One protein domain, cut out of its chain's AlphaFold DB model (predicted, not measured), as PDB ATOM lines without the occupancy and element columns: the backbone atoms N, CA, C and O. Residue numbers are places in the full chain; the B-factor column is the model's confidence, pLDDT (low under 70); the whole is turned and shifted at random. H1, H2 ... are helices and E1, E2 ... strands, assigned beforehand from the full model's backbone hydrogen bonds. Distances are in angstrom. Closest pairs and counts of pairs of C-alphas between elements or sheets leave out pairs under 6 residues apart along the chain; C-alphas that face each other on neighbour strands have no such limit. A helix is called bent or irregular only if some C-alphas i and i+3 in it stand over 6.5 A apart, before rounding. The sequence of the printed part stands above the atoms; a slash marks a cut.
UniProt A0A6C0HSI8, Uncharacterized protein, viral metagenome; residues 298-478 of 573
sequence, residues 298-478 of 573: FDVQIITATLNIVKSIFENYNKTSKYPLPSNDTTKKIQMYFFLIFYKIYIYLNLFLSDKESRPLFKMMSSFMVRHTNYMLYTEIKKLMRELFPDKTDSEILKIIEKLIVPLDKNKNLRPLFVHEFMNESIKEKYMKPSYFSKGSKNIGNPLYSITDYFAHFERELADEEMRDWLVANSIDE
ATOM      1  N   PHE A 298     -27.141 -17.760  -4.012       81.50
ATOM      2  CA  PHE A 298     -28.581 -17.783  -3.891       81.50
ATOM      3  C   PHE A 298     -29.027 -18.604  -2.671       81.50
ATOM      4  O   PHE A 298     -29.856 -18.154  -1.882       81.50
ATOM      5  N   ASP A 299     -28.373 -19.730  -2.407       85.06
ATOM      6  CA  ASP A 299     -28.670 -20.591  -1.261       85.06
ATOM      7  C   ASP A 299     -28.333 -19.939   0.085       85.06
ATOM      8  O   ASP A 299     -29.061 -20.105   1.073       85.06
ATOM      9  N   VAL A 300     -27.276 -19.116   0.142       86.81
ATOM     10  CA  VAL A 300     -26.964 -18.307   1.332       86.81
ATOM     11  C   VAL A 300     -28.052 -17.263   1.557       86.81
ATOM     12  O   VAL A 300     -28.448 -17.033   2.710       86.81
ATOM     13  N   GLN A 301     -28.554 -16.649   0.481       88.00
ATOM     14  CA  GLN A 301     -29.657 -15.694   0.547       88.00
ATOM     15  C   GLN A 301     -30.938 -16.370   1.049       88.00
ATOM     16  O   GLN A 301     -31.528 -15.871   2.009       88.00
ATOM     17  N   ILE A 302     -31.307 -17.544   0.521       90.56
ATOM     18  CA  ILE A 302     -32.479 -18.320   0.964       90.56
ATOM     19  C   ILE A 302     -32.394 -18.660   2.453       90.56
ATOM     20  O   ILE A 302     -33.326 -18.390   3.216       90.56
ATOM     21  N   ILE A 303     -31.279 -19.245   2.900       93.06
ATOM     22  CA  ILE A 303     -31.100 -19.650   4.301       93.06
ATOM     23  C   ILE A 303     -31.134 -18.426   5.226       93.06
ATOM     24  O   ILE A 303     -31.708 -18.467   6.319       93.06
ATOM     25  N   THR A 304     -30.558 -17.306   4.790       92.31
ATOM     26  CA  THR A 304     -30.572 -16.055   5.556       92.31
ATOM     27  C   THR A 304     -31.971 -15.443   5.617       92.31
ATOM     28  O   THR A 304     -32.418 -15.069   6.704       92.31
ATOM     29  N   ALA A 305     -32.689 -15.384   4.493       93.31
ATOM     30  CA  ALA A 305     -34.065 -14.900   4.414       93.31
ATOM     31  C   ALA A 305     -34.993 -15.737   5.301       93.31
ATOM     32  O   ALA A 305     -35.725 -15.190   6.127       93.31
ATOM     33  N   THR A 306     -34.872 -17.063   5.227       95.75
ATOM     34  CA  THR A 306     -35.635 -18.006   6.051       95.75
ATOM     35  C   THR A 306     -35.394 -17.780   7.543       95.75
ATOM     36  O   THR A 306     -36.343 -17.675   8.322       95.75
ATOM     37  N   LEU A 307     -34.136 -17.626   7.972       96.75
ATOM     38  CA  LEU A 307     -33.845 -17.324   9.375       96.75
ATOM     39  C   LEU A 307     -34.418 -15.960   9.800       96.75
ATOM     40  O   LEU A 307     -34.893 -15.814  10.929       96.75
ATOM     41  N   ASN A 308     -34.384 -14.957   8.923       96.06
ATOM     42  CA  ASN A 308     -34.942 -13.634   9.205       96.06
ATOM     43  C   ASN A 308     -36.471 -13.667   9.337       96.06
ATOM     44  O   ASN A 308     -37.007 -12.980  10.210       96.06
ATOM     45  N   ILE A 309     -37.167 -14.498   8.552       96.19
ATOM     46  CA  ILE A 309     -38.601 -14.774   8.724       96.19
ATOM     47  C   ILE A 309     -38.859 -15.301  10.138       96.19
ATOM     48  O   ILE A 309     -39.660 -14.719  10.871       96.19
ATOM     49  N   VAL A 310     -38.134 -16.348  10.552       97.88
ATOM     50  CA  VAL A 310     -38.275 -16.938  11.893       97.88
ATOM     51  C   VAL A 310     -38.040 -15.894  12.983       97.88
ATOM     52  O   VAL A 310     -38.871 -15.725  13.873       97.88
ATOM     53  N   LYS A 311     -36.937 -15.142  12.919       97.38
ATOM     54  CA  LYS A 311     -36.653 -14.095  13.913       97.38
ATOM     55  C   LYS A 311     -37.787 -13.075  13.990       97.38
ATOM     56  O   LYS A 311     -38.251 -12.759  15.082       97.38
ATOM     57  N   SER A 312     -38.284 -12.632  12.837       96.81
ATOM     58  CA  SER A 312     -39.332 -11.615  12.754       96.81
ATOM     59  C   SER A 312     -40.657 -12.084  13.360       96.81
ATOM     60  O   SER A 312     -41.303 -11.308  14.070       96.81
ATOM     61  N   ILE A 313     -41.064 -13.344  13.148       96.56
ATOM     62  CA  ILE A 313     -42.303 -13.859  13.756       96.56
ATOM     63  C   ILE A 313     -42.174 -14.017  15.275       96.56
ATOM     64  O   ILE A 313     -43.107 -13.667  15.999       96.56
ATOM     65  N   PHE A 314     -41.014 -14.455  15.776       97.38
ATOM     66  CA  PHE A 314     -40.772 -14.595  17.216       97.38
ATOM     67  C   PHE A 314     -40.702 -13.233  17.904       97.38
ATOM     68  O   PHE A 314     -41.303 -13.039  18.959       97.38
ATOM     69  N   GLU A 315     -40.019 -12.259  17.300       96.19
ATOM     70  CA  GLU A 315     -39.977 -10.887  17.803       96.19
ATOM     71  C   GLU A 315     -41.369 -10.250  17.823       96.19
ATOM     72  O   GLU A 315     -41.745  -9.618  18.813       96.19
ATOM     73  N   ASN A 316     -42.150 -10.423  16.754       95.12
ATOM     74  CA  ASN A 316     -43.515  -9.911  16.683       95.12
ATOM     75  C   ASN A 316     -44.424 -10.561  17.740       95.12
ATOM     76  O   ASN A 316     -45.181  -9.865  18.422       95.12
ATOM     77  N   TYR A 317     -44.321 -11.878  17.918       96.44
ATOM     78  CA  TYR A 317     -45.066 -12.601  18.943       96.44
ATOM     79  C   TYR A 317     -44.679 -12.137  20.349       96.44
ATOM     80  O   TYR A 317     -45.551 -11.753  21.122       96.44
ATOM     81  N   ASN A 318     -43.389 -12.067  20.674       96.94
ATOM     82  CA  ASN A 318     -42.928 -11.660  22.005       96.94
ATOM     83  C   ASN A 318     -43.304 -10.215  22.360       96.94
ATOM     84  O   ASN A 318     -43.524  -9.916  23.530       96.94
ATOM     85  N   LYS A 319     -43.424  -9.326  21.366       95.56
ATOM     86  CA  LYS A 319     -43.900  -7.945  21.566       95.56
ATOM     87  C   LYS A 319     -45.393  -7.855  21.893       95.56
ATOM     88  O   LYS A 319     -45.819  -6.865  22.477       95.56
ATOM     89  N   THR A 320     -46.192  -8.838  21.480       92.88
ATOM     90  CA  THR A 320     -47.665  -8.755  21.505       92.88
ATOM     91  C   THR A 320     -48.336  -9.829  22.363       92.88
ATOM     92  O   THR A 320     -49.513  -9.704  22.706       92.88
ATOM     93  N   SER A 321     -47.614 -10.890  22.724       93.69
ATOM     94  CA  SER A 321     -48.146 -12.042  23.444       93.69
ATOM     95  C   SER A 321     -48.225 -11.798  24.947       93.69
ATOM     96  O   SER A 321     -47.347 -11.196  25.559       93.69
ATOM     97  N   LYS A 322     -49.265 -12.369  25.565       94.00
ATOM     98  CA  LYS A 322     -49.368 -12.506  27.027       94.00
ATOM     99  C   LYS A 322     -48.400 -13.553  27.590       94.00
ATOM    100  O   LYS A 322     -48.148 -13.556  28.787       94.00
ATOM    101  N   TYR A 323     -47.889 -14.432  26.730       93.50
ATOM    102  CA  TYR A 323     -46.994 -15.537  27.062       93.50
ATOM    103  C   TYR A 323     -45.735 -15.427  26.193       93.50
ATOM    104  O   TYR A 323     -45.630 -16.133  25.193       93.50
ATOM    105  N   PRO A 324     -44.822 -14.483  26.476       95.75
ATOM    106  CA  PRO A 324     -43.605 -14.341  25.688       95.75
ATOM    107  C   PRO A 324     -42.733 -15.595  25.815       95.75
ATOM    108  O   PRO A 324     -42.598 -16.171  26.894       95.75
ATOM    109  N   LEU A 325     -42.119 -16.000  24.707       96.62
ATOM    110  CA  LEU A 325     -41.188 -17.120  24.663       96.62
ATOM    111  C   LEU A 325     -39.847 -16.698  25.280       96.62
ATOM    112  O   LEU A 325     -39.284 -15.675  24.863       96.62
ATOM    113  N   PRO A 326     -39.305 -17.462  26.245       96.31
ATOM    114  CA  PRO A 326     -38.043 -17.134  26.897       96.31
ATOM    115  C   PRO A 326     -36.861 -17.264  25.932       96.31
ATOM    116  O   PRO A 326     -36.877 -18.080  25.015       96.31
ATOM    117  N   SER A 327     -35.786 -16.511  26.164       95.94
ATOM    118  CA  SER A 327     -34.536 -16.647  25.400       95.94
ATOM    119  C   SER A 327     -33.675 -17.788  25.964       95.94
ATOM    120  O   SER A 327     -32.662 -17.555  26.621       95.94
ATOM    121  N   ASN A 328     -34.112 -19.032  25.765       96.75
ATOM    122  CA  ASN A 328     -33.415 -20.246  26.204       96.75
ATOM    123  C   ASN A 328     -33.185 -21.217  25.030       96.75
ATOM    124  O   ASN A 328     -33.581 -20.943  23.894       96.75
ATOM    125  N   ASP A 329     -32.514 -22.339  25.290       96.94
ATOM    126  CA  ASP A 329     -32.180 -23.300  24.234       96.94
ATOM    127  C   ASP A 329     -33.417 -24.010  23.673       96.94
ATOM    128  O   ASP A 329     -33.476 -24.211  22.465       96.94
ATOM    129  N   THR A 330     -34.447 -24.276  24.481       97.88
ATOM    130  CA  THR A 330     -35.732 -24.817  24.001       97.88
ATOM    131  C   THR A 330     -36.367 -23.899  22.953       97.88
ATOM    132  O   THR A 330     -36.692 -24.347  21.857       97.88
ATOM    133  N   THR A 331     -36.453 -22.590  23.211       98.31
ATOM    134  CA  THR A 331     -36.956 -21.620  22.225       98.31
ATOM    135  C   THR A 331     -36.083 -21.567  20.972       98.31
ATOM    136  O   THR A 331     -36.612 -21.465  19.867       98.31
ATOM    137  N   LYS A 332     -34.752 -21.669  21.102       98.12
ATOM    138  CA  LYS A 332     -33.857 -21.733  19.932       98.12
ATOM    139  C   LYS A 332     -34.087 -23.000  19.108       98.12
ATOM    140  O   LYS A 332     -34.096 -22.906  17.887       98.12
ATOM    141  N   LYS A 333     -34.304 -24.161  19.740       98.38
ATOM    142  CA  LYS A 333     -34.662 -25.405  19.037       98.38
ATOM    143  C   LYS A 333     -35.954 -25.226  18.246       98.38
ATOM    144  O   LYS A 333     -35.964 -25.475  17.046       98.38
ATOM    145  N   ILE A 334     -36.994 -24.674  18.874       98.62
ATOM    146  CA  ILE A 334     -38.263 -24.345  18.204       98.62
ATOM    147  C   ILE A 334     -38.024 -23.414  17.002       98.62
ATOM    148  O   ILE A 334     -38.543 -23.667  15.917       98.62
ATOM    149  N   GLN A 335     -37.219 -22.357  17.157       98.56
ATOM    150  CA  GLN A 335     -36.855 -21.467  16.046       98.56
ATOM    151  C   GLN A 335     -36.167 -22.219  14.904       98.56
ATOM    152  O   GLN A 335     -36.463 -21.967  13.740       98.56
ATOM    153  N   MET A 336     -35.251 -23.136  15.215       98.62
ATOM    154  CA  MET A 336     -34.544 -23.918  14.203       98.62
ATOM    155  C   MET A 336     -35.457 -24.941  13.507       98.62
ATOM    156  O   MET A 336     -35.328 -25.124  12.300       98.62
ATOM    157  N   TYR A 337     -36.442 -25.522  14.198       98.69
ATOM    158  CA  TYR A 337     -37.476 -26.332  13.546       98.69
ATOM    159  C   TYR A 337     -38.349 -25.507  12.595       98.69
ATOM    160  O   TYR A 337     -38.554 -25.909  11.451       98.69
ATOM    161  N   PHE A 338     -38.793 -24.313  13.011       98.62
ATOM    162  CA  PHE A 338     -39.484 -23.394  12.098       98.62
ATOM    163  C   PHE A 338     -38.611 -22.996  10.912       98.62
ATOM    164  O   PHE A 338     -39.116 -22.886   9.800       98.62
ATOM    165  N   PHE A 339     -37.309 -22.799  11.133       98.56
ATOM    166  CA  PHE A 339     -36.364 -22.502  10.063       98.56
ATOM    167  C   PHE A 339     -36.349 -23.616   9.011       98.56
ATOM    168  O   PHE A 339     -36.456 -23.301   7.834       98.56
ATOM    169  N   LEU A 340     -36.302 -24.892   9.401       98.25
ATOM    170  CA  LEU A 340     -36.319 -26.003   8.441       98.25
ATOM    171  C   LEU A 340     -37.659 -26.121   7.692       98.25
ATOM    172  O   LEU A 340     -37.653 -26.300   6.475       98.25
ATOM    173  N   ILE A 341     -38.794 -25.934   8.379       98.25
ATOM    174  CA  ILE A 341     -40.120 -25.929   7.730       98.25
ATOM    175  C   ILE A 341     -40.218 -24.788   6.712       98.25
ATOM    176  O   ILE A 341     -40.602 -24.987   5.558       98.25
ATOM    177  N   PHE A 342     -39.852 -23.573   7.124       97.94
ATOM    178  CA  PHE A 342     -39.909 -22.410   6.248       97.94
ATOM    179  C   PHE A 342     -38.896 -22.481   5.118       97.94
ATOM    180  O   PHE A 342     -39.203 -21.970   4.053       97.94
ATOM    181  N   TYR A 343     -37.751 -23.136   5.310       97.19
ATOM    182  CA  TYR A 343     -36.771 -23.359   4.251       97.19
ATOM    183  C   TYR A 343     -37.389 -24.165   3.101       97.19
ATOM    184  O   TYR A 343     -37.347 -23.717   1.956       97.19
ATOM    185  N   LYS A 344     -38.081 -25.274   3.405       96.38
ATOM    186  CA  LYS A 344     -38.813 -26.053   2.389       96.38
ATOM    187  C   LYS A 344     -39.909 -25.239   1.708       96.38
ATOM    188  O   LYS A 344     -40.013 -25.242   0.485       96.38
ATOM    189  N   ILE A 345     -40.710 -24.501   2.479       96.31
ATOM    190  CA  ILE A 345     -41.751 -23.629   1.910       96.31
ATOM    191  C   ILE A 345     -41.128 -22.562   1.002       96.31
ATOM    192  O   ILE A 345     -41.674 -22.256  -0.055       96.31
ATOM    193  N   TYR A 346     -39.983 -22.003   1.389       95.44
ATOM    194  CA  TYR A 346     -39.284 -20.993   0.610       95.44
ATOM    195  C   TYR A 346     -38.839 -21.542  -0.746       95.44
ATOM    196  O   TYR A 346     -39.118 -20.907  -1.763       95.44
ATOM    197  N   ILE A 347     -38.219 -22.727  -0.765       94.00
ATOM    198  CA  ILE A 347     -37.836 -23.440  -1.997       94.00
ATOM    199  C   ILE A 347     -39.074 -23.708  -2.854       94.00
ATOM    200  O   ILE A 347     -39.085 -23.393  -4.042       94.00
ATOM    201  N   TYR A 348     -40.149 -24.219  -2.249       94.44
ATOM    202  CA  TYR A 348     -41.392 -24.506  -2.962       94.44
ATOM    203  C   TYR A 348     -41.946 -23.269  -3.680       94.44
ATOM    204  O   TYR A 348     -42.271 -23.316  -4.867       94.44
ATOM    205  N   LEU A 349     -42.027 -22.145  -2.969       93.75
ATOM    206  CA  LEU A 349     -42.619 -20.920  -3.491       93.75
ATOM    207  C   LEU A 349     -41.741 -20.207  -4.522       93.75
ATOM    208  O   LEU A 349     -42.273 -19.649  -5.479       93.75
ATOM    209  N   ASN A 350     -40.425 -20.177  -4.307       92.44
ATOM    210  CA  ASN A 350     -39.523 -19.350  -5.106       92.44
ATOM    211  C   ASN A 350     -38.891 -20.110  -6.275       92.44
ATOM    212  O   ASN A 350     -38.605 -19.486  -7.294       92.44
ATOM    213  N   LEU A 351     -38.711 -21.428  -6.150       90.00
ATOM    214  CA  LEU A 351     -37.996 -22.246  -7.129       90.00
ATOM    215  C   LEU A 351     -38.906 -23.258  -7.796       90.00
ATOM    216  O   LEU A 351     -39.152 -23.165  -8.994       90.00
ATOM    217  N   PHE A 352     -39.472 -24.170  -7.009       91.38
ATOM    218  CA  PHE A 352     -40.232 -25.295  -7.547       91.38
ATOM    219  C   PHE A 352     -41.427 -24.845  -8.393       91.38
ATOM    220  O   PHE A 352     -41.628 -25.327  -9.498       91.38
ATOM    221  N   LEU A 353     -42.218 -23.886  -7.903       90.44
ATOM    222  CA  LEU A 353     -43.360 -23.385  -8.669       90.44
ATOM    223  C   LEU A 353     -42.956 -22.497  -9.860       90.44
ATOM    224  O   LEU A 353     -43.749 -22.352 -10.797       90.44
ATOM    225  N   SER A 354     -41.775 -21.870  -9.805       85.00
ATOM    226  CA  SER A 354     -41.271 -20.981 -10.860       85.00
ATOM    227  C   SER A 354     -40.828 -21.764 -12.101       85.00
ATOM    228  O   SER A 354     -40.985 -21.249 -13.208       85.00
ATOM    229  N   ASP A 355     -40.362 -23.004 -11.934       79.31
ATOM    230  CA  ASP A 355     -39.972 -23.898 -13.026       79.31
ATOM    231  C   ASP A 355     -41.143 -24.785 -13.483       79.31
ATOM    232  O   ASP A 355     -41.381 -25.891 -12.993       79.31
ATOM    233  N   LYS A 356     -41.935 -24.260 -14.422       67.44
ATOM    234  CA  LYS A 356     -43.124 -24.956 -14.940       67.44
ATOM    235  C   LYS A 356     -42.822 -25.936 -16.069       67.44
ATOM    236  O   LYS A 356     -43.690 -26.759 -16.361       67.44
ATOM    237  N   GLU A 357     -41.670 -25.802 -16.721       65.88
ATOM    238  CA  GLU A 357     -41.366 -26.508 -17.968       65.88
ATOM    239  C   GLU A 357     -40.666 -27.841 -17.711       65.88
ATOM    240  O   GLU A 357     -41.004 -28.810 -18.385       65.88
ATOM    241  N   SER A 358     -39.783 -27.926 -16.707       63.38
ATOM    242  CA  SER A 358     -39.038 -29.162 -16.430       63.38
ATOM    243  C   SER A 358     -39.624 -30.015 -15.294       63.38
ATOM    244  O   SER A 358     -39.332 -31.205 -15.227       63.38
ATOM    245  N   ARG A 359     -40.483 -29.440 -14.425       64.38
ATOM    246  CA  ARG A 359     -41.008 -30.069 -13.183       64.38
ATOM    247  C   ARG A 359     -39.966 -30.975 -12.504       64.38
ATOM    248  O   ARG A 359     -40.249 -32.151 -12.254       64.38
ATOM    249  N   PRO A 360     -38.768 -30.460 -12.206       74.38
ATOM    250  CA  PRO A 360     -37.721 -31.308 -11.688       74.38
ATOM    251  C   PRO A 360     -38.104 -31.728 -10.268       74.38
ATOM    252  O   PRO A 360     -38.906 -31.074  -9.584       74.38
ATOM    253  N   LEU A 361     -37.534 -32.840  -9.811       82.38
ATOM    254  CA  LEU A 361     -37.775 -33.325  -8.460       82.38
ATOM    255  C   LEU A 361     -37.457 -32.218  -7.451       82.38
ATOM    256  O   LEU A 361     -36.438 -31.540  -7.567       82.38
ATOM    257  N   PHE A 362     -38.293 -32.056  -6.421       85.94
ATOM    258  CA  PHE A 362     -38.120 -31.001  -5.415       85.94
ATOM    259  C   PHE A 362     -36.716 -31.007  -4.788       85.94
ATOM    260  O   PHE A 362     -36.161 -29.945  -4.509       85.94
ATOM    261  N   LYS A 363     -36.101 -32.193  -4.657       84.19
ATOM    262  CA  LYS A 363     -34.712 -32.355  -4.199       84.19
ATOM    263  C   LYS A 363     -33.677 -31.652  -5.070       84.19
ATOM    264  O   LYS A 363     -32.702 -31.144  -4.535       84.19
ATOM    265  N   MET A 364     -33.901 -31.542  -6.375       83.75
ATOM    266  CA  MET A 364     -32.970 -30.895  -7.305       83.75
ATOM    267  C   MET A 364     -32.993 -29.365  -7.219       83.75
ATOM    268  O   MET A 364     -32.089 -28.720  -7.734       83.75
ATOM    269  N   MET A 365     -33.981 -28.777  -6.538       86.31
ATOM    270  CA  MET A 365     -34.143 -27.323  -6.447       86.31
ATOM    271  C   MET A 365     -33.339 -26.671  -5.316       86.31
ATOM    272  O   MET A 365     -33.489 -25.475  -5.084       86.31
ATOM    273  N   SER A 366     -32.546 -27.418  -4.549       86.81
ATOM    274  CA  SER A 366     -31.918 -26.883  -3.336       86.81
ATOM    275  C   SER A 366     -30.562 -27.500  -3.041       86.81
ATOM    276  O   SER A 366     -30.435 -28.723  -3.082       86.81
ATOM    277  N   SER A 367     -29.603 -26.688  -2.584       88.88
ATOM    278  CA  SER A 367     -28.321 -27.192  -2.071       88.88
ATOM    279  C   SER A 367     -28.464 -28.104  -0.861       88.88
ATOM    280  O   SER A 367     -27.583 -28.922  -0.607       88.88
ATOM    281  N   PHE A 368     -29.525 -27.943  -0.064       93.62
ATOM    282  CA  PHE A 368     -29.775 -28.792   1.092       93.62
ATOM    283  C   PHE A 368     -31.138 -29.447   1.016       93.62
ATOM    284  O   PHE A 368     -32.149 -28.759   0.916       93.62
ATOM    285  N   MET A 369     -31.175 -30.759   1.204       94.19
ATOM    286  CA  MET A 369     -32.423 -31.483   1.384       94.19
ATOM    287  C   MET A 369     -32.561 -31.922   2.840       94.19
ATOM    288  O   MET A 369     -31.741 -32.659   3.387       94.19
ATOM    289  N   VAL A 370     -33.614 -31.441   3.500       95.06
ATOM    290  CA  VAL A 370     -33.941 -31.846   4.871       95.06
ATOM    291  C   VAL A 370     -34.681 -33.176   4.809       95.06
ATOM    292  O   VAL A 370     -35.830 -33.231   4.360       95.06
ATOM    293  N   ARG A 371     -34.055 -34.234   5.327       93.94
ATOM    294  CA  ARG A 371     -34.561 -35.613   5.275       93.94
ATOM    295  C   ARG A 371     -35.622 -35.908   6.354       93.94
ATOM    296  O   ARG A 371     -35.677 -36.998   6.906       93.94
ATOM    297  N   HIS A 372     -36.457 -34.920   6.677       94.25
ATOM    298  CA  HIS A 372     -37.582 -35.024   7.614       94.25
ATOM    299  C   HIS A 372     -38.810 -34.333   7.026       94.25
ATOM    300  O   HIS A 372     -38.676 -33.273   6.406       94.25
ATOM    301  N   THR A 373     -40.007 -34.880   7.234       94.31
ATOM    302  CA  THR A 373     -41.245 -34.197   6.823       94.31
ATOM    303  C   THR A 373     -41.483 -32.959   7.690       94.31
ATOM    304  O   THR A 373     -41.071 -32.894   8.854       94.31
ATOM    305  N   ASN A 374     -42.166 -31.951   7.149       96.94
ATOM    306  CA  ASN A 374     -42.522 -30.765   7.922       96.94
ATOM    307  C   ASN A 374     -43.485 -31.104   9.065       96.94
ATOM    308  O   ASN A 374     -43.423 -30.457  10.111       96.94
ATOM    309  N   TYR A 375     -44.316 -32.139   8.906       96.25
ATOM    310  CA  TYR A 375     -45.186 -32.632   9.974       96.25
ATOM    311  C   TYR A 375     -44.391 -33.163  11.179       96.25
ATOM    312  O   TYR A 375     -44.718 -32.844  12.327       96.25
ATOM    313  N   MET A 376     -43.302 -33.902  10.946       95.44
ATOM    314  CA  MET A 376     -42.429 -34.385  12.023       95.44
ATOM    315  C   MET A 376     -41.748 -33.232  12.765       95.44
ATOM    316  O   MET A 376     -41.795 -33.167  13.994       95.44
ATOM    317  N   LEU A 377     -41.182 -32.271  12.024       97.56
ATOM    318  CA  LEU A 377     -40.565 -31.070  12.606       97.56
ATOM    319  C   LEU A 377     -41.583 -30.267  13.433       97.56
ATOM    320  O   LEU A 377     -41.277 -29.760  14.513       97.56
ATOM    321  N   TYR A 378     -42.819 -30.175  12.943       97.75
ATOM    322  CA  TYR A 378     -43.921 -29.514  13.631       97.75
ATOM    323  C   TYR A 378     -44.362 -30.247  14.910       97.75
ATOM    324  O   TYR A 378     -44.678 -29.610  15.919       97.75
ATOM    325  N   THR A 379     -44.334 -31.578  14.915       96.50
ATOM    326  CA  THR A 379     -44.634 -32.377  16.109       96.50
ATOM    327  C   THR A 379     -43.616 -32.130  17.225       96.50
ATOM    328  O   THR A 379     -44.018 -31.927  18.377       96.50
ATOM    329  N   GLU A 380     -42.325 -32.008  16.900       97.56
ATOM    330  CA  GLU A 380     -41.310 -31.615  17.888       97.56
ATOM    331  C   GLU A 380     -41.492 -30.166  18.369       97.56
ATOM    332  O   GLU A 380     -41.340 -29.896  19.561       97.56
ATOM    333  N   ILE A 381     -41.928 -29.235  17.509       98.38
ATOM    334  CA  ILE A 381     -42.326 -27.885  17.954       98.38
ATOM    335  C   ILE A 381     -43.425 -27.969  19.020       98.38
ATOM    336  O   ILE A 381     -43.305 -27.322  20.064       98.38
ATOM    337  N   LYS A 382     -44.482 -28.766  18.803       97.88
ATOM    338  CA  LYS A 382     -45.568 -28.936  19.789       97.88
ATOM    339  C   LYS A 382     -45.050 -29.489  21.112       97.88
ATOM    340  O   LYS A 382     -45.417 -28.983  22.171       97.88
ATOM    341  N   LYS A 383     -44.183 -30.499  21.061       97.75
ATOM    342  CA  LYS A 383     -43.559 -31.100  22.245       97.75
ATOM    343  C   LYS A 383     -42.733 -30.082  23.034       97.75
ATOM    344  O   LYS A 383     -42.992 -29.893  24.219       97.75
ATOM    345  N   LEU A 384     -41.839 -29.342  22.378       98.00
ATOM    346  CA  LEU A 384     -41.024 -28.314  23.035       98.00
ATOM    347  C   LEU A 384     -41.865 -27.138  23.566       98.00
ATOM    348  O   LEU A 384     -41.535 -26.550  24.594       98.00
ATOM    349  N   MET A 385     -42.981 -26.799  22.914       98.06
ATOM    350  CA  MET A 385     -43.919 -25.799  23.440       98.06
ATOM    351  C   MET A 385     -44.601 -26.264  24.734       98.06
ATOM    352  O   MET A 385     -44.776 -25.451  25.639       98.06
ATOM    353  N   ARG A 386     -44.945 -27.556  24.860       97.81
ATOM    354  CA  ARG A 386     -45.467 -28.126  26.119       97.81
ATOM    355  C   ARG A 386     -44.430 -28.070  27.238       97.81
ATOM    356  O   ARG A 386     -44.788 -27.798  28.376       97.81
ATOM    357  N   GLU A 387     -43.152 -28.268  26.918       96.88
ATOM    358  CA  GLU A 387     -42.064 -28.115  27.893       96.88
ATOM    359  C   GLU A 387     -41.915 -26.665  28.375       96.88
ATOM    360  O   GLU A 387     -41.674 -26.427  29.558       96.88
ATOM    361  N   LEU A 388     -42.081 -25.685  27.479       97.75
ATOM    362  CA  LEU A 388     -42.048 -24.262  27.838       97.75
ATOM    363  C   LEU A 388     -43.271 -23.816  28.647       97.75
ATOM    364  O   LEU A 388     -43.161 -22.883  29.444       97.75
ATOM    365  N   PHE A 389     -44.419 -24.456  28.433       97.25
ATOM    366  CA  PHE A 389     -45.697 -24.091  29.040       97.25
ATOM    367  C   PHE A 389     -46.413 -25.320  29.631       97.25
ATOM    368  O   PHE A 389     -47.472 -25.716  29.136       97.25
ATOM    369  N   PRO A 390     -45.865 -25.932  30.699       96.94
ATOM    370  CA  PRO A 390     -46.360 -27.200  31.246       96.94
ATOM    371  C   PRO A 390     -47.769 -27.107  31.851       96.94
ATOM    372  O   PRO A 390     -48.431 -28.118  32.060       96.94
ATOM    373  N   ASP A 391     -48.236 -25.895  32.145       97.06
ATOM    374  CA  ASP A 391     -49.557 -25.583  32.688       97.06
ATOM    375  C   ASP A 391     -50.626 -25.334  31.607       97.06
ATOM    376  O   ASP A 391     -51.765 -24.997  31.938       97.06
ATOM    377  N   LYS A 392     -50.280 -25.457  30.318       97.19
ATOM    378  CA  LYS A 392     -51.189 -25.205  29.193       97.19
ATOM    379  C   LYS A 392     -51.708 -26.498  28.582       97.19
ATOM    380  O   LYS A 392     -50.994 -27.483  28.436       97.19
ATOM    381  N   THR A 393     -52.971 -26.462  28.178       97.25
ATOM    382  CA  THR A 393     -53.612 -27.544  27.421       97.25
ATOM    383  C   THR A 393     -53.119 -27.579  25.972       97.25
ATOM    384  O   THR A 393     -52.683 -26.561  25.434       97.25
ATOM    385  N   ASP A 394     -53.284 -28.714  25.287       94.81
ATOM    386  CA  ASP A 394     -52.940 -28.840  23.862       94.81
ATOM    387  C   ASP A 394     -53.617 -27.772  22.991       94.81
ATOM    388  O   ASP A 394     -52.974 -27.156  22.147       94.81
ATOM    389  N   SER A 395     -54.891 -27.458  23.249       96.62
ATOM    390  CA  SER A 395     -55.600 -26.390  22.527       96.62
ATOM    391  C   SER A 395     -54.963 -25.010  22.737       96.62
ATOM    392  O   SER A 395     -54.943 -24.182  21.824       96.62
ATOM    393  N   GLU A 396     -54.438 -24.731  23.931       97.19
ATOM    394  CA  GLU A 396     -53.735 -23.479  24.211       97.19
ATOM    395  C   GLU A 396     -52.354 -23.438  23.555       97.19
ATOM    396  O   GLU A 396     -51.988 -22.392  23.018       97.19
ATOM    397  N   ILE A 397     -51.628 -24.561  23.533       97.75
ATOM    398  CA  ILE A 397     -50.360 -24.698  22.802       97.75
ATOM    399  C   ILE A 397     -50.571 -24.448  21.305       97.75
ATOM    400  O   ILE A 397     -49.859 -23.639  20.710       97.75
ATOM    401  N   LEU A 398     -51.603 -25.048  20.706       96.62
ATOM    402  CA  LEU A 398     -51.952 -24.816  19.303       96.62
ATOM    403  C   LEU A 398     -52.272 -23.344  19.032       96.62
ATOM    404  O   LEU A 398     -51.763 -22.776  18.072       96.62
ATOM    405  N   LYS A 399     -53.024 -22.678  19.916       96.69
ATOM    406  CA  LYS A 399     -53.292 -21.233  19.803       96.69
ATOM    407  C   LYS A 399     -52.029 -20.381  19.924       96.69
ATOM    408  O   LYS A 399     -51.983 -19.286  19.366       96.69
ATOM    409  N   ILE A 400     -51.028 -20.816  20.689       97.06
ATOM    410  CA  ILE A 400     -49.728 -20.135  20.767       97.06
ATOM    411  C   ILE A 400     -49.001 -20.254  19.426       97.06
ATOM    412  O   ILE A 400     -48.549 -19.236  18.900       97.06
ATOM    413  N   ILE A 401     -48.946 -21.458  18.856       97.19
ATOM    414  CA  ILE A 401     -48.315 -21.701  17.554       97.19
ATOM    415  C   ILE A 401     -49.053 -20.949  16.440       97.19
ATOM    416  O   ILE A 401     -48.433 -20.219  15.673       97.19
ATOM    417  N   GLU A 402     -50.381 -21.011  16.405       95.62
ATOM    418  CA  GLU A 402     -51.206 -20.257  15.457       95.62
ATOM    419  C   GLU A 402     -50.910 -18.750  15.542       95.62
ATOM    420  O   GLU A 402     -50.716 -18.089  14.524       95.62
ATOM    421  N   LYS A 403     -50.781 -18.192  16.752       95.94
ATOM    422  CA  LYS A 403     -50.426 -16.774  16.943       95.94
ATOM    423  C   LYS A 403     -49.022 -16.410  16.462       95.94
ATOM    424  O   LYS A 403     -48.813 -15.243  16.128       95.94
ATOM    425  N   LEU A 404     -48.075 -17.349  16.438       95.62
ATOM    426  CA  LEU A 404     -46.764 -17.136  15.812       95.62
ATOM    427  C   LEU A 404     -46.889 -17.047  14.285       95.62
ATOM    428  O   LEU A 404     -46.202 -16.234  13.669       95.62
ATOM    429  N   ILE A 405     -47.777 -17.844  13.687       95.12
ATOM    430  CA  ILE A 405     -47.868 -18.040  12.234       95.12
ATOM    431  C   ILE A 405     -48.824 -17.072  11.541       95.12
ATOM    432  O   ILE A 405     -48.480 -16.534  10.495       95.12
ATOM    433  N   VAL A 406     -49.977 -16.766  12.136       92.75
ATOM    434  CA  VAL A 406     -50.991 -15.849  11.582       92.75
ATOM    435  C   VAL A 406     -50.423 -14.510  11.078       92.75
ATOM    436  O   VAL A 406     -50.882 -14.019  10.038       92.75
ATOM    437  N   PRO A 407     -49.434 -13.880  11.747       92.06
ATOM    438  CA  PRO A 407     -48.788 -12.685  11.222       92.06
ATOM    439  C   PRO A 407     -48.175 -12.858   9.824       92.06
ATOM    440  O   PRO A 407     -48.136 -11.879   9.089       92.06
ATOM    441  N   LEU A 408     -47.753 -14.055   9.404       89.75
ATOM    442  CA  LEU A 408     -47.221 -14.301   8.055       89.75
ATOM    443  C   LEU A 408     -48.266 -14.116   6.946       89.75
ATOM    444  O   LEU A 408     -47.914 -13.731   5.833       89.75
ATOM    445  N   ASP A 409     -49.549 -14.336   7.236       88.94
ATOM    446  CA  ASP A 409     -50.623 -14.083   6.271       88.94
ATOM    447  C   ASP A 409     -51.211 -12.674   6.413       88.94
ATOM    448  O   ASP A 409     -51.608 -12.062   5.423       88.94
ATOM    449  N   LYS A 410     -51.274 -12.137   7.637       88.50
ATOM    450  CA  LYS A 410     -52.004 -10.887   7.923       88.50
ATOM    451  C   LYS A 410     -51.123  -9.641   7.983       88.50
ATOM    452  O   LYS A 410     -51.625  -8.532   7.796       88.50
ATOM    453  N   ASN A 411     -49.832  -9.783   8.270       87.06
ATOM    454  CA  ASN A 411     -48.917  -8.654   8.388       87.06
ATOM    455  C   ASN A 411     -48.284  -8.336   7.028       87.06
ATOM    456  O   ASN A 411     -47.494  -9.116   6.492       87.06
ATOM    457  N   LYS A 412     -48.574  -7.133   6.519       88.25
ATOM    458  CA  LYS A 412     -48.043  -6.617   5.248       88.25
ATOM    459  C   LYS A 412     -46.513  -6.539   5.198       88.25
ATOM    460  O   LYS A 412     -45.976  -6.483   4.104       88.25
ATOM    461  N   ASN A 413     -45.833  -6.554   6.344       87.06
ATOM    462  CA  ASN A 413     -44.372  -6.501   6.425       87.06
ATOM    463  C   ASN A 413     -43.722  -7.885   6.543       87.06
ATOM    464  O   ASN A 413     -42.537  -8.010   6.263       87.06
ATOM    465  N   LEU A 414     -44.463  -8.913   6.976       87.38
ATOM    466  CA  LEU A 414     -43.903 -10.255   7.179       87.38
ATOM    467  C   LEU A 414     -44.134 -11.162   5.978       87.38
ATOM    468  O   LEU A 414     -43.233 -11.903   5.600       87.38
ATOM    469  N   ARG A 415     -45.307 -11.077   5.340       88.31
ATOM    470  CA  ARG A 415     -45.603 -11.870   4.142       88.31
ATOM    471  C   ARG A 415     -44.573 -11.680   3.021       88.31
ATOM    472  O   ARG A 415     -44.107 -12.693   2.503       88.31
ATOM    473  N   PRO A 416     -44.155 -10.440   2.678       91.81
ATOM    474  CA  PRO A 416     -43.172 -10.220   1.620       91.81
ATOM    475  C   PRO A 416     -41.804 -10.841   1.896       91.81
ATOM    476  O   PRO A 416     -41.028 -10.980   0.964       91.81
ATOM    477  N   LEU A 417     -41.493 -11.238   3.135       90.69
ATOM    478  CA  LEU A 417     -40.204 -11.860   3.448       90.69
ATOM    479  C   LEU A 417     -40.012 -13.216   2.749       90.69
ATOM    480  O   LEU A 417     -38.876 -13.640   2.570       90.69
ATOM    481  N   PHE A 418     -41.099 -13.881   2.341       90.50
ATOM    482  CA  PHE A 418     -41.050 -15.097   1.517       90.50
ATOM    483  C   PHE A 418     -40.867 -14.822   0.019       90.50
ATOM    484  O   PHE A 418     -40.641 -15.766  -0.731       90.50
ATOM    485  N   VAL A 419     -40.990 -13.568  -0.421       89.50
ATOM    486  CA  VAL A 419     -40.862 -13.180  -1.829       89.50
ATOM    487  C   VAL A 419     -39.396 -12.878  -2.123       89.50
ATOM    488  O   VAL A 419     -38.885 -11.841  -1.703       89.50
ATOM    489  N   HIS A 420     -38.729 -13.779  -2.842       86.88
ATOM    490  CA  HIS A 420     -37.412 -13.530  -3.429       86.88
ATOM    491  C   HIS A 420     -37.550 -12.873  -4.807       86.88
ATOM    492  O   HIS A 420     -38.599 -12.960  -5.447       86.88
ATOM    493  N   GLU A 421     -36.468 -12.276  -5.310       82.88
ATOM    494  CA  GLU A 421     -36.426 -11.702  -6.665       82.88
ATOM    495  C   GLU A 421     -36.647 -12.740  -7.782       82.88
ATOM    496  O   GLU A 421     -37.076 -12.379  -8.872       82.88
ATOM    497  N   PHE A 422     -36.415 -14.025  -7.496       79.38
ATOM    498  CA  PHE A 422     -36.589 -15.128  -8.450       79.38
ATOM    499  C   PHE A 422     -38.010 -15.695  -8.465       79.38
ATOM    500  O   PHE A 422     -38.335 -16.537  -9.301       79.38
ATOM    501  N   MET A 423     -38.880 -15.249  -7.553       89.50
ATOM    502  CA  MET A 423     -40.274 -15.670  -7.565       89.50
ATOM    503  C   MET A 423     -40.957 -15.144  -8.827       89.50
ATOM    504  O   MET A 423     -41.018 -13.935  -9.052       89.50
ATOM    505  N   ASN A 424     -41.545 -16.042  -9.617       89.81
ATOM    506  CA  ASN A 424     -42.339 -15.647 -10.776       89.81
ATOM    507  C   ASN A 424     -43.446 -14.646 -10.381       89.81
ATOM    508  O   ASN A 424     -44.178 -14.875  -9.415       89.81
ATOM    509  N   GLU A 425     -43.638 -13.576 -11.160       91.81
ATOM    510  CA  GLU A 425     -44.615 -12.526 -10.827       91.81
ATOM    511  C   GLU A 425     -46.049 -13.063 -10.666       91.81
ATOM    512  O   GLU A 425     -46.759 -12.646  -9.754       91.81
ATOM    513  N   SER A 426     -46.469 -14.068 -11.450       91.81
ATOM    514  CA  SER A 426     -47.804 -14.676 -11.286       91.81
ATOM    515  C   SER A 426     -47.964 -15.417  -9.951       91.81
ATOM    516  O   SER A 426     -49.037 -15.407  -9.342       91.81
ATOM    517  N   ILE A 427     -46.885 -16.039  -9.468       91.62
ATOM    518  CA  ILE A 427     -46.838 -16.721  -8.170       91.62
ATOM    519  C   ILE A 427     -46.842 -15.685  -7.061       91.62
ATOM    520  O   ILE A 427     -47.624 -15.805  -6.123       91.62
ATOM    521  N   LYS A 428     -46.028 -14.641  -7.199       93.00
ATOM    522  CA  LYS A 428     -45.945 -13.525  -6.263       93.00
ATOM    523  C   LYS A 428     -47.283 -12.819  -6.096       93.00
ATOM    524  O   LYS A 428     -47.724 -12.633  -4.966       93.00
ATOM    525  N   GLU A 429     -47.976 -12.482  -7.180       92.12
ATOM    526  CA  GLU A 429     -49.306 -11.863  -7.116       92.12
ATOM    527  C   GLU A 429     -50.315 -12.727  -6.357       92.12
ATOM    528  O   GLU A 429     -51.107 -12.217  -5.556       92.12
ATOM    529  N   LYS A 430     -50.282 -14.038  -6.608       91.88
ATOM    530  CA  LYS A 430     -51.156 -15.016  -5.965       91.88
ATOM    531  C   LYS A 430     -50.808 -15.194  -4.491       91.88
ATOM    532  O   LYS A 430     -51.695 -15.109  -3.646       91.88
ATOM    533  N   TYR A 431     -49.524 -15.354  -4.181       91.38
ATOM    534  CA  TYR A 431     -49.023 -15.444  -2.821       91.38
ATOM    535  C   TYR A 431     -49.398 -14.194  -2.035       91.38
ATOM    536  O   TYR A 431     -49.977 -14.303  -0.965       91.38
ATOM    537  N   MET A 432     -49.205 -12.994  -2.577       91.19
ATOM    538  CA  MET A 432     -49.502 -11.732  -1.891       91.19
ATOM    539  C   MET A 432     -50.990 -11.500  -1.567       91.19
ATOM    540  O   MET A 432     -51.304 -10.593  -0.793       91.19
ATOM    541  N   LYS A 433     -51.906 -12.318  -2.100       88.81
ATOM    542  CA  LYS A 433     -53.353 -12.258  -1.845       88.81
ATOM    543  C   LYS A 433     -53.812 -13.525  -1.106       88.81
ATOM    544  O   LYS A 433     -54.354 -14.434  -1.741       88.81
ATOM    545  N   PRO A 434     -53.601 -13.609   0.224       83.00
ATOM    546  CA  PRO A 434     -53.917 -14.817   0.968       83.00
ATOM    547  C   PRO A 434     -55.393 -15.186   0.824       83.00
ATOM    548  O   PRO A 434     -56.273 -14.326   0.887       83.00
ATOM    549  N   SER A 435     -55.647 -16.474   0.625       85.62
ATOM    550  CA  SER A 435     -56.987 -17.039   0.471       85.62
ATOM    551  C   SER A 435     -57.168 -18.146   1.495       85.62
ATOM    552  O   SER A 435     -56.343 -19.052   1.559       85.62
ATOM    553  N   TYR A 436     -58.242 -18.060   2.276       83.56
ATOM    554  CA  TYR A 436     -58.588 -19.057   3.286       83.56
ATOM    555  C   TYR A 436     -59.677 -19.957   2.728       83.56
ATOM    556  O   TYR A 436     -60.700 -19.465   2.237       83.56
ATOM    557  N   PHE A 437     -59.461 -21.264   2.787       82.50
ATOM    558  CA  PHE A 437     -60.381 -22.215   2.178       82.50
ATOM    559  C   PHE A 437     -61.237 -22.944   3.213       82.50
ATOM    560  O   PHE A 437     -60.803 -23.248   4.320       82.50
ATOM    561  N   SER A 438     -62.475 -23.265   2.834       80.38
ATOM    562  CA  SER A 438     -63.327 -24.145   3.632       80.38
ATOM    563  C   SER A 438     -62.773 -25.574   3.666       80.38
ATOM    564  O   SER A 438     -62.053 -26.017   2.760       80.38
ATOM    565  N   LYS A 439     -63.146 -26.323   4.714       74.88
ATOM    566  CA  LYS A 439     -62.845 -27.756   4.833       74.88
ATOM    567  C   LYS A 439     -63.320 -28.485   3.565       74.88
ATOM    568  O   LYS A 439     -64.491 -28.387   3.212       74.88
ATOM    569  N   GLY A 440     -62.407 -29.188   2.889       73.12
ATOM    570  CA  GLY A 440     -62.672 -29.942   1.653       73.12
ATOM    571  C   GLY A 440     -62.135 -29.310   0.361       73.12
ATOM    572  O   GLY A 440     -62.133 -29.968  -0.673       73.12
ATOM    573  N   SER A 441     -61.638 -28.069   0.392       84.75
ATOM    574  CA  SER A 441     -60.953 -27.483  -0.770       84.75
ATOM    575  C   SER A 441     -59.655 -28.225  -1.091       84.75
ATOM    576  O   SER A 441     -58.849 -28.454  -0.196       84.75
ATOM    577  N   LYS A 442     -59.384 -28.486  -2.375       82.94
ATOM    578  CA  LYS A 442     -58.094 -29.037  -2.836       82.94
ATOM    579  C   LYS A 442     -56.885 -28.146  -2.523       82.94
ATOM    580  O   LYS A 442     -55.758 -28.615  -2.499       82.94
ATOM    581  N   ASN A 443     -57.117 -26.852  -2.295       87.25
ATOM    582  CA  ASN A 443     -56.059 -25.891  -1.977       87.25
ATOM    583  C   ASN A 443     -55.827 -25.743  -0.463       87.25
ATOM    584  O   ASN A 443     -54.977 -24.947  -0.064       87.25
ATOM    585  N   ILE A 444     -56.588 -26.447   0.386       88.81
ATOM    586  CA  ILE A 444     -56.389 -26.375   1.835       88.81
ATOM    587  C   ILE A 444     -55.020 -26.944   2.198       88.81
ATOM    588  O   ILE A 444     -54.667 -28.052   1.798       88.81
ATOM    589  N   GLY A 445     -54.260 -26.188   2.978       92.12
ATOM    590  CA  GLY A 445     -52.901 -26.567   3.324       92.12
ATOM    591  C   GLY A 445     -51.866 -26.251   2.252       92.12
ATOM    592  O   GLY A 445     -50.719 -26.579   2.466       92.12
ATOM    593  N   ASN A 446     -52.200 -25.604   1.133       95.62
ATOM    594  CA  ASN A 446     -51.182 -25.185   0.170       95.62
ATOM    595  C   ASN A 446     -50.541 -23.845   0.613       95.62
ATOM    596  O   ASN A 446     -51.250 -22.828   0.686       95.62
ATOM    597  N   PRO A 447     -49.211 -23.791   0.843       95.81
ATOM    598  CA  PRO A 447     -48.550 -22.604   1.391       95.81
ATOM    599  C   PRO A 447     -48.519 -21.418   0.412       95.81
ATOM    600  O   PRO A 447     -48.308 -20.282   0.833       95.81
ATOM    601  N   LEU A 448     -48.808 -21.640  -0.878       95.31
ATOM    602  CA  LEU A 448     -49.008 -20.577  -1.868       95.31
ATOM    603  C   LEU A 448     -50.174 -19.654  -1.507       95.31
ATOM    604  O   LEU A 448     -50.155 -18.478  -1.858       95.31
ATOM    605  N   TYR A 449     -51.199 -20.165  -0.826       94.88
ATOM    606  CA  TYR A 449     -52.393 -19.381  -0.518       94.88
ATOM    607  C   TYR A 449     -52.442 -18.921   0.935       94.88
ATOM    608  O   TYR A 449     -52.869 -17.798   1.193       94.88
ATOM    609  N   SER A 450     -52.009 -19.749   1.886       94.75
ATOM    610  CA  SER A 450     -51.982 -19.380   3.301       94.75
ATOM    611  C   SER A 450     -51.006 -20.266   4.069       94.75
ATOM    612  O   SER A 450     -51.118 -21.491   4.062       94.75
ATOM    613  N   ILE A 451     -50.062 -19.632   4.771       95.56
ATOM    614  CA  ILE A 451     -49.156 -20.337   5.686       95.56
ATOM    615  C   ILE A 451     -49.928 -20.786   6.933       95.56
ATOM    616  O   ILE A 451     -49.653 -21.845   7.486       95.56
ATOM    617  N   THR A 452     -50.938 -20.026   7.360       94.19
ATOM    618  CA  THR A 452     -51.824 -20.431   8.461       94.19
ATOM    619  C   THR A 452     -52.571 -21.719   8.118       94.19
ATOM    620  O   THR A 452     -52.550 -22.653   8.917       94.19
ATOM    621  N   ASP A 453     -53.168 -21.813   6.923       93.94
ATOM    622  CA  ASP A 453     -53.859 -23.029   6.480       93.94
ATOM    623  C   ASP A 453     -52.877 -24.199   6.290       93.94
ATOM    624  O   ASP A 453     -53.255 -25.337   6.562       93.94
ATOM    625  N   TYR A 454     -51.623 -23.940   5.878       96.62
ATOM    626  CA  TYR A 454     -50.551 -24.952   5.836       96.62
ATOM    627  C   TYR A 454     -50.338 -25.593   7.215       96.62
ATOM    628  O   TYR A 454     -50.418 -26.808   7.348       96.62
ATOM    629  N   PHE A 455     -50.174 -24.789   8.271       96.44
ATOM    630  CA  PHE A 455     -50.023 -25.317   9.632       96.44
ATOM    631  C   PHE A 455     -51.307 -25.953  10.176       96.44
ATOM    632  O   PHE A 455     -51.244 -26.950  10.889       96.44
ATOM    633  N   ALA A 456     -52.479 -25.423   9.818       93.62
ATOM    634  CA  ALA A 456     -53.755 -26.037  10.182       93.62
ATOM    635  C   ALA A 456     -53.955 -27.411   9.519       93.62
ATOM    636  O   ALA A 456     -54.685 -28.248  10.051       93.62
ATOM    637  N   HIS A 457     -53.308 -27.664   8.375       94.31
ATOM    638  CA  HIS A 457     -53.347 -28.957   7.700       94.31
ATOM    639  C   HIS A 457     -52.681 -30.066   8.533       94.31
ATOM    640  O   HIS A 457     -53.220 -31.169   8.576       94.31
ATOM    641  N   PHE A 458     -51.607 -29.760   9.277       95.50
ATOM    642  CA  PHE A 458     -50.950 -30.713  10.187       95.50
ATOM    643  C   PHE A 458     -51.864 -31.231  11.307       95.50
ATOM    644  O   PHE A 458     -51.640 -32.314  11.841       95.50
ATOM    645  N   GLU A 459     -52.886 -30.460  11.686       94.19
ATOM    646  CA  GLU A 459     -53.842 -30.818  12.743       94.19
ATOM    647  C   GLU A 459     -55.046 -31.611  12.222       94.19
ATOM    648  O   GLU A 459     -55.987 -31.886  12.967       94.19
ATOM    649  N   ARG A 460     -55.067 -31.966  10.933       90.81
ATOM    650  CA  ARG A 460     -56.133 -32.798  10.376       90.81
ATOM    651  C   ARG A 460     -55.916 -34.251  10.779       90.81
ATOM    652  O   ARG A 460     -54.830 -34.800  10.634       90.81
ATOM    653  N   GLU A 461     -56.992 -34.889  11.219       87.12
ATOM    654  CA  GLU A 461     -57.023 -36.332  11.420       87.12
ATOM    655  C   GLU A 461     -57.078 -37.018  10.051       87.12
ATOM    656  O   GLU A 461     -58.124 -37.073   9.401       87.12
ATOM    657  N   LEU A 462     -55.916 -37.472   9.592       84.62
ATOM    658  CA  LEU A 462     -55.753 -38.333   8.424       84.62
ATOM    659  C   LEU A 462     -55.329 -39.727   8.893       84.62
ATOM    660  O   LEU A 462     -54.694 -39.847   9.946       84.62
ATOM    661  N   ALA A 463     -55.724 -40.749   8.127       84.94
ATOM    662  CA  ALA A 463     -55.405 -42.148   8.413       84.94
ATOM    663  C   ALA A 463     -53.897 -42.415   8.325       84.94
ATOM    664  O   ALA A 463     -53.356 -43.128   9.160       84.94
ATOM    665  N   ASP A 464     -53.247 -41.789   7.347       85.12
ATOM    666  CA  ASP A 464     -51.800 -41.765   7.197       85.12
ATOM    667  C   ASP A 464     -51.249 -40.452   7.781       85.12
ATOM    668  O   ASP A 464     -51.717 -39.355   7.448       85.12
ATOM    669  N   GLU A 465     -50.294 -40.565   8.704       85.44
ATOM    670  CA  GLU A 465     -49.654 -39.413   9.334       85.44
ATOM    671  C   GLU A 465     -48.726 -38.661   8.376       85.44
ATOM    672  O   GLU A 465     -48.611 -37.440   8.499       85.44
ATOM    673  N   GLU A 466     -48.117 -39.330   7.397       80.38
ATOM    674  CA  GLU A 466     -47.241 -38.677   6.417       80.38
ATOM    675  C   GLU A 466     -48.031 -37.738   5.508       80.38
ATOM    676  O   GLU A 466     -47.599 -36.618   5.221       80.38
ATOM    677  N   MET A 467     -49.265 -38.129   5.179       88.19
ATOM    678  CA  MET A 467     -50.214 -37.318   4.412       88.19
ATOM    679  C   MET A 467     -50.648 -36.038   5.140       88.19
ATOM    680  O   MET A 467     -51.315 -35.185   4.551       88.19
ATOM    681  N   ARG A 468     -50.278 -35.861   6.418       92.06
ATOM    682  CA  ARG A 468     -50.467 -34.590   7.133       92.06
ATOM    683  C   ARG A 468     -49.453 -33.537   6.711       92.06
ATOM    684  O   ARG A 468     -49.684 -32.362   6.988       92.06
ATOM    685  N   ASP A 469     -48.365 -33.896   6.033       93.94
ATOM    686  CA  ASP A 469     -47.539 -32.925   5.322       93.94
ATOM    687  C   ASP A 469     -48.090 -32.696   3.918       93.94
ATOM    688  O   ASP A 469     -47.997 -33.551   3.042       93.94
ATOM    689  N   TRP A 470     -48.629 -31.500   3.678       95.12
ATOM    690  CA  TRP A 470     -49.220 -31.160   2.386       95.12
ATOM    691  C   TRP A 470     -48.228 -31.292   1.216       95.12
ATOM    692  O   TRP A 470     -48.655 -31.612   0.109       95.12
ATOM    693  N   LEU A 471     -46.920 -31.076   1.433       94.06
ATOM    694  CA  LEU A 471     -45.916 -31.264   0.376       94.06
ATOM    695  C   LEU A 471     -45.747 -32.744   0.008       94.06
ATOM    696  O   LEU A 471     -45.564 -33.055  -1.166       94.06
ATOM    697  N   VAL A 472     -45.843 -33.648   0.983       91.94
ATOM    698  CA  VAL A 472     -45.810 -35.098   0.747       91.94
ATOM    699  C   VAL A 472     -47.123 -35.544   0.105       91.94
ATOM    700  O   VAL A 472     -47.110 -36.139  -0.962       91.94
ATOM    701  N   ALA A 473     -48.263 -35.122   0.659       91.31
ATOM    702  CA  ALA A 473     -49.594 -35.481   0.163       91.31
ATOM    703  C   ALA A 473     -49.913 -35.004  -1.267       91.31
ATOM    704  O   ALA A 473     -50.920 -35.411  -1.843       91.31
ATOM    705  N   ASN A 474     -49.106 -34.098  -1.826       91.19
ATOM    706  CA  ASN A 474     -49.232 -33.617  -3.206       91.19
ATOM    707  C   ASN A 474     -48.049 -34.049  -4.083       91.19
ATOM    708  O   ASN A 474     -47.819 -33.420  -5.116       91.19
ATOM    709  N   SER A 475     -47.298 -35.073  -3.668       89.31
ATOM    710  CA  SER A 475     -46.194 -35.642  -4.446       89.31
ATOM    711  C   SER A 475     -45.093 -34.634  -4.791       89.31
ATOM    712  O   SER A 475     -44.442 -34.719  -5.827       89.31
ATOM    713  N   ILE A 476     -44.888 -33.628  -3.932       90.12
ATOM    714  CA  ILE A 476     -43.835 -32.619  -4.117       90.12
ATOM    715  C   ILE A 476     -42.558 -33.087  -3.423       90.12
ATOM    716  O   ILE A 476     -41.500 -33.121  -4.040       90.12
ATOM    717  N   ASP A 477     -42.651 -33.461  -2.146       87.50
ATOM    718  CA  ASP A 477     -41.509 -33.901  -1.331       87.50
ATOM    719  C   ASP A 477     -41.585 -35.405  -0.999       87.50
ATOM    720  O   ASP A 477     -41.164 -35.819   0.078       87.50
ATOM    721  N   GLU A 478     -42.162 -36.216  -1.894       78.88
ATOM    722  CA  GLU A 478     -42.310 -37.673  -1.709       78.88
ATOM    723  C   GLU A 478     -41.023 -38.444  -2.054       78.88
ATOM    724  O   GLU A 478     -40.598 -39.300  -1.288       78.88
TER     725      GLU A 478
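This is residues 298 to 478 of the 573 residues of an uncharacterized protein of viral metagenome (UniProt A0A6C0HSI8). Four longer helices touch in a ring: H1 crosses H2, H4 runs beside H2 the opposite way, H5 meets H4 at a corner and slants back to H1. H8 packs on H5, while the short helices H3, H6, H7 and H9, with E1, lie round this frame. The printed part has 181 residues with nine named helices and one named strand, in the order H1 H2 H3 E1 H4 H5 H6 H7 H8 H9; the class is mostly helix, and E1 pairs with no named strand. The whole is compact, with a radius of gyration of the C-alphas of 15.8 A and spans of 51 by 36 by 30 A.

Start with H1, residues 298 to 320; it touches H2, residues 329 to 352, at a steep tilt of 51 degrees, opposite ways, closest at the C-alphas of Thr 306 and Tyr 343, 5.8 A. H3, residues 362 to 365, touches H2 at residues 347 to 352 alone, where the C-alphas of Leu 351 and Met 365 are closest, 6.4 A. Past E1, residues 368 to 370, find H4, residues 374 to 388, which touches H2 at a shallow tilt of 23 degrees, opposite ways; the C-alphas of Ile 334 and Ile 381 are closest, 5.4 A. H5, residues 394 to 410, touches H4 at a steep tilt of 60 degrees, with Met 385 and Ile 397 closest, C-alphas 6.6 A apart. H5 also touches H1 at a steep tilt of 61 degrees, with Tyr 317 and Leu 404 closest, C-alphas 5.8 A apart. H6, residues 415 to 418, touches H1, closest at the C-alphas of Ile 309 and Leu 417, 6.2 A. H7, residues 425 to 431, is near H6. H8, residues 451 to 457, touches H5 at a shallow tilt of 33 degrees, only just short of steep; the C-alphas of Val 406 and Thr 452 are closest, 5.6 A. H9, residues 470 to 473, is near H4. Every O i to N i+4 pair is within hydrogen-bond range in H1, H4, H7 and H8, against 19 of 20 in H2 and 10 of 13 in H5; H3, H6 and H9 are too short for such a pair.

Find C-alpha 298 at (-28.581, -17.783, -3.891); H1 runs 33.0 A to C-alpha 320. H2 spans 32.8 A, H4 21.0 A and H5 24.0 A. H5 has a kink of 37 degrees near residue 404 and is irregular, but only just: C-alphas 404 and 407 are 6.7 A apart. H9 ends at C-alpha 473, (-49.594, -35.481, 0.163).

The C-alphas of Glu 357 and Asp 391 are the two farthest apart, 51.3 A. The printed part has no cut; the links H7 to H8 and H8 to H9 are long. Mean pLDDT of the printed part is 91.8, and residues 356 to 359 are under 70.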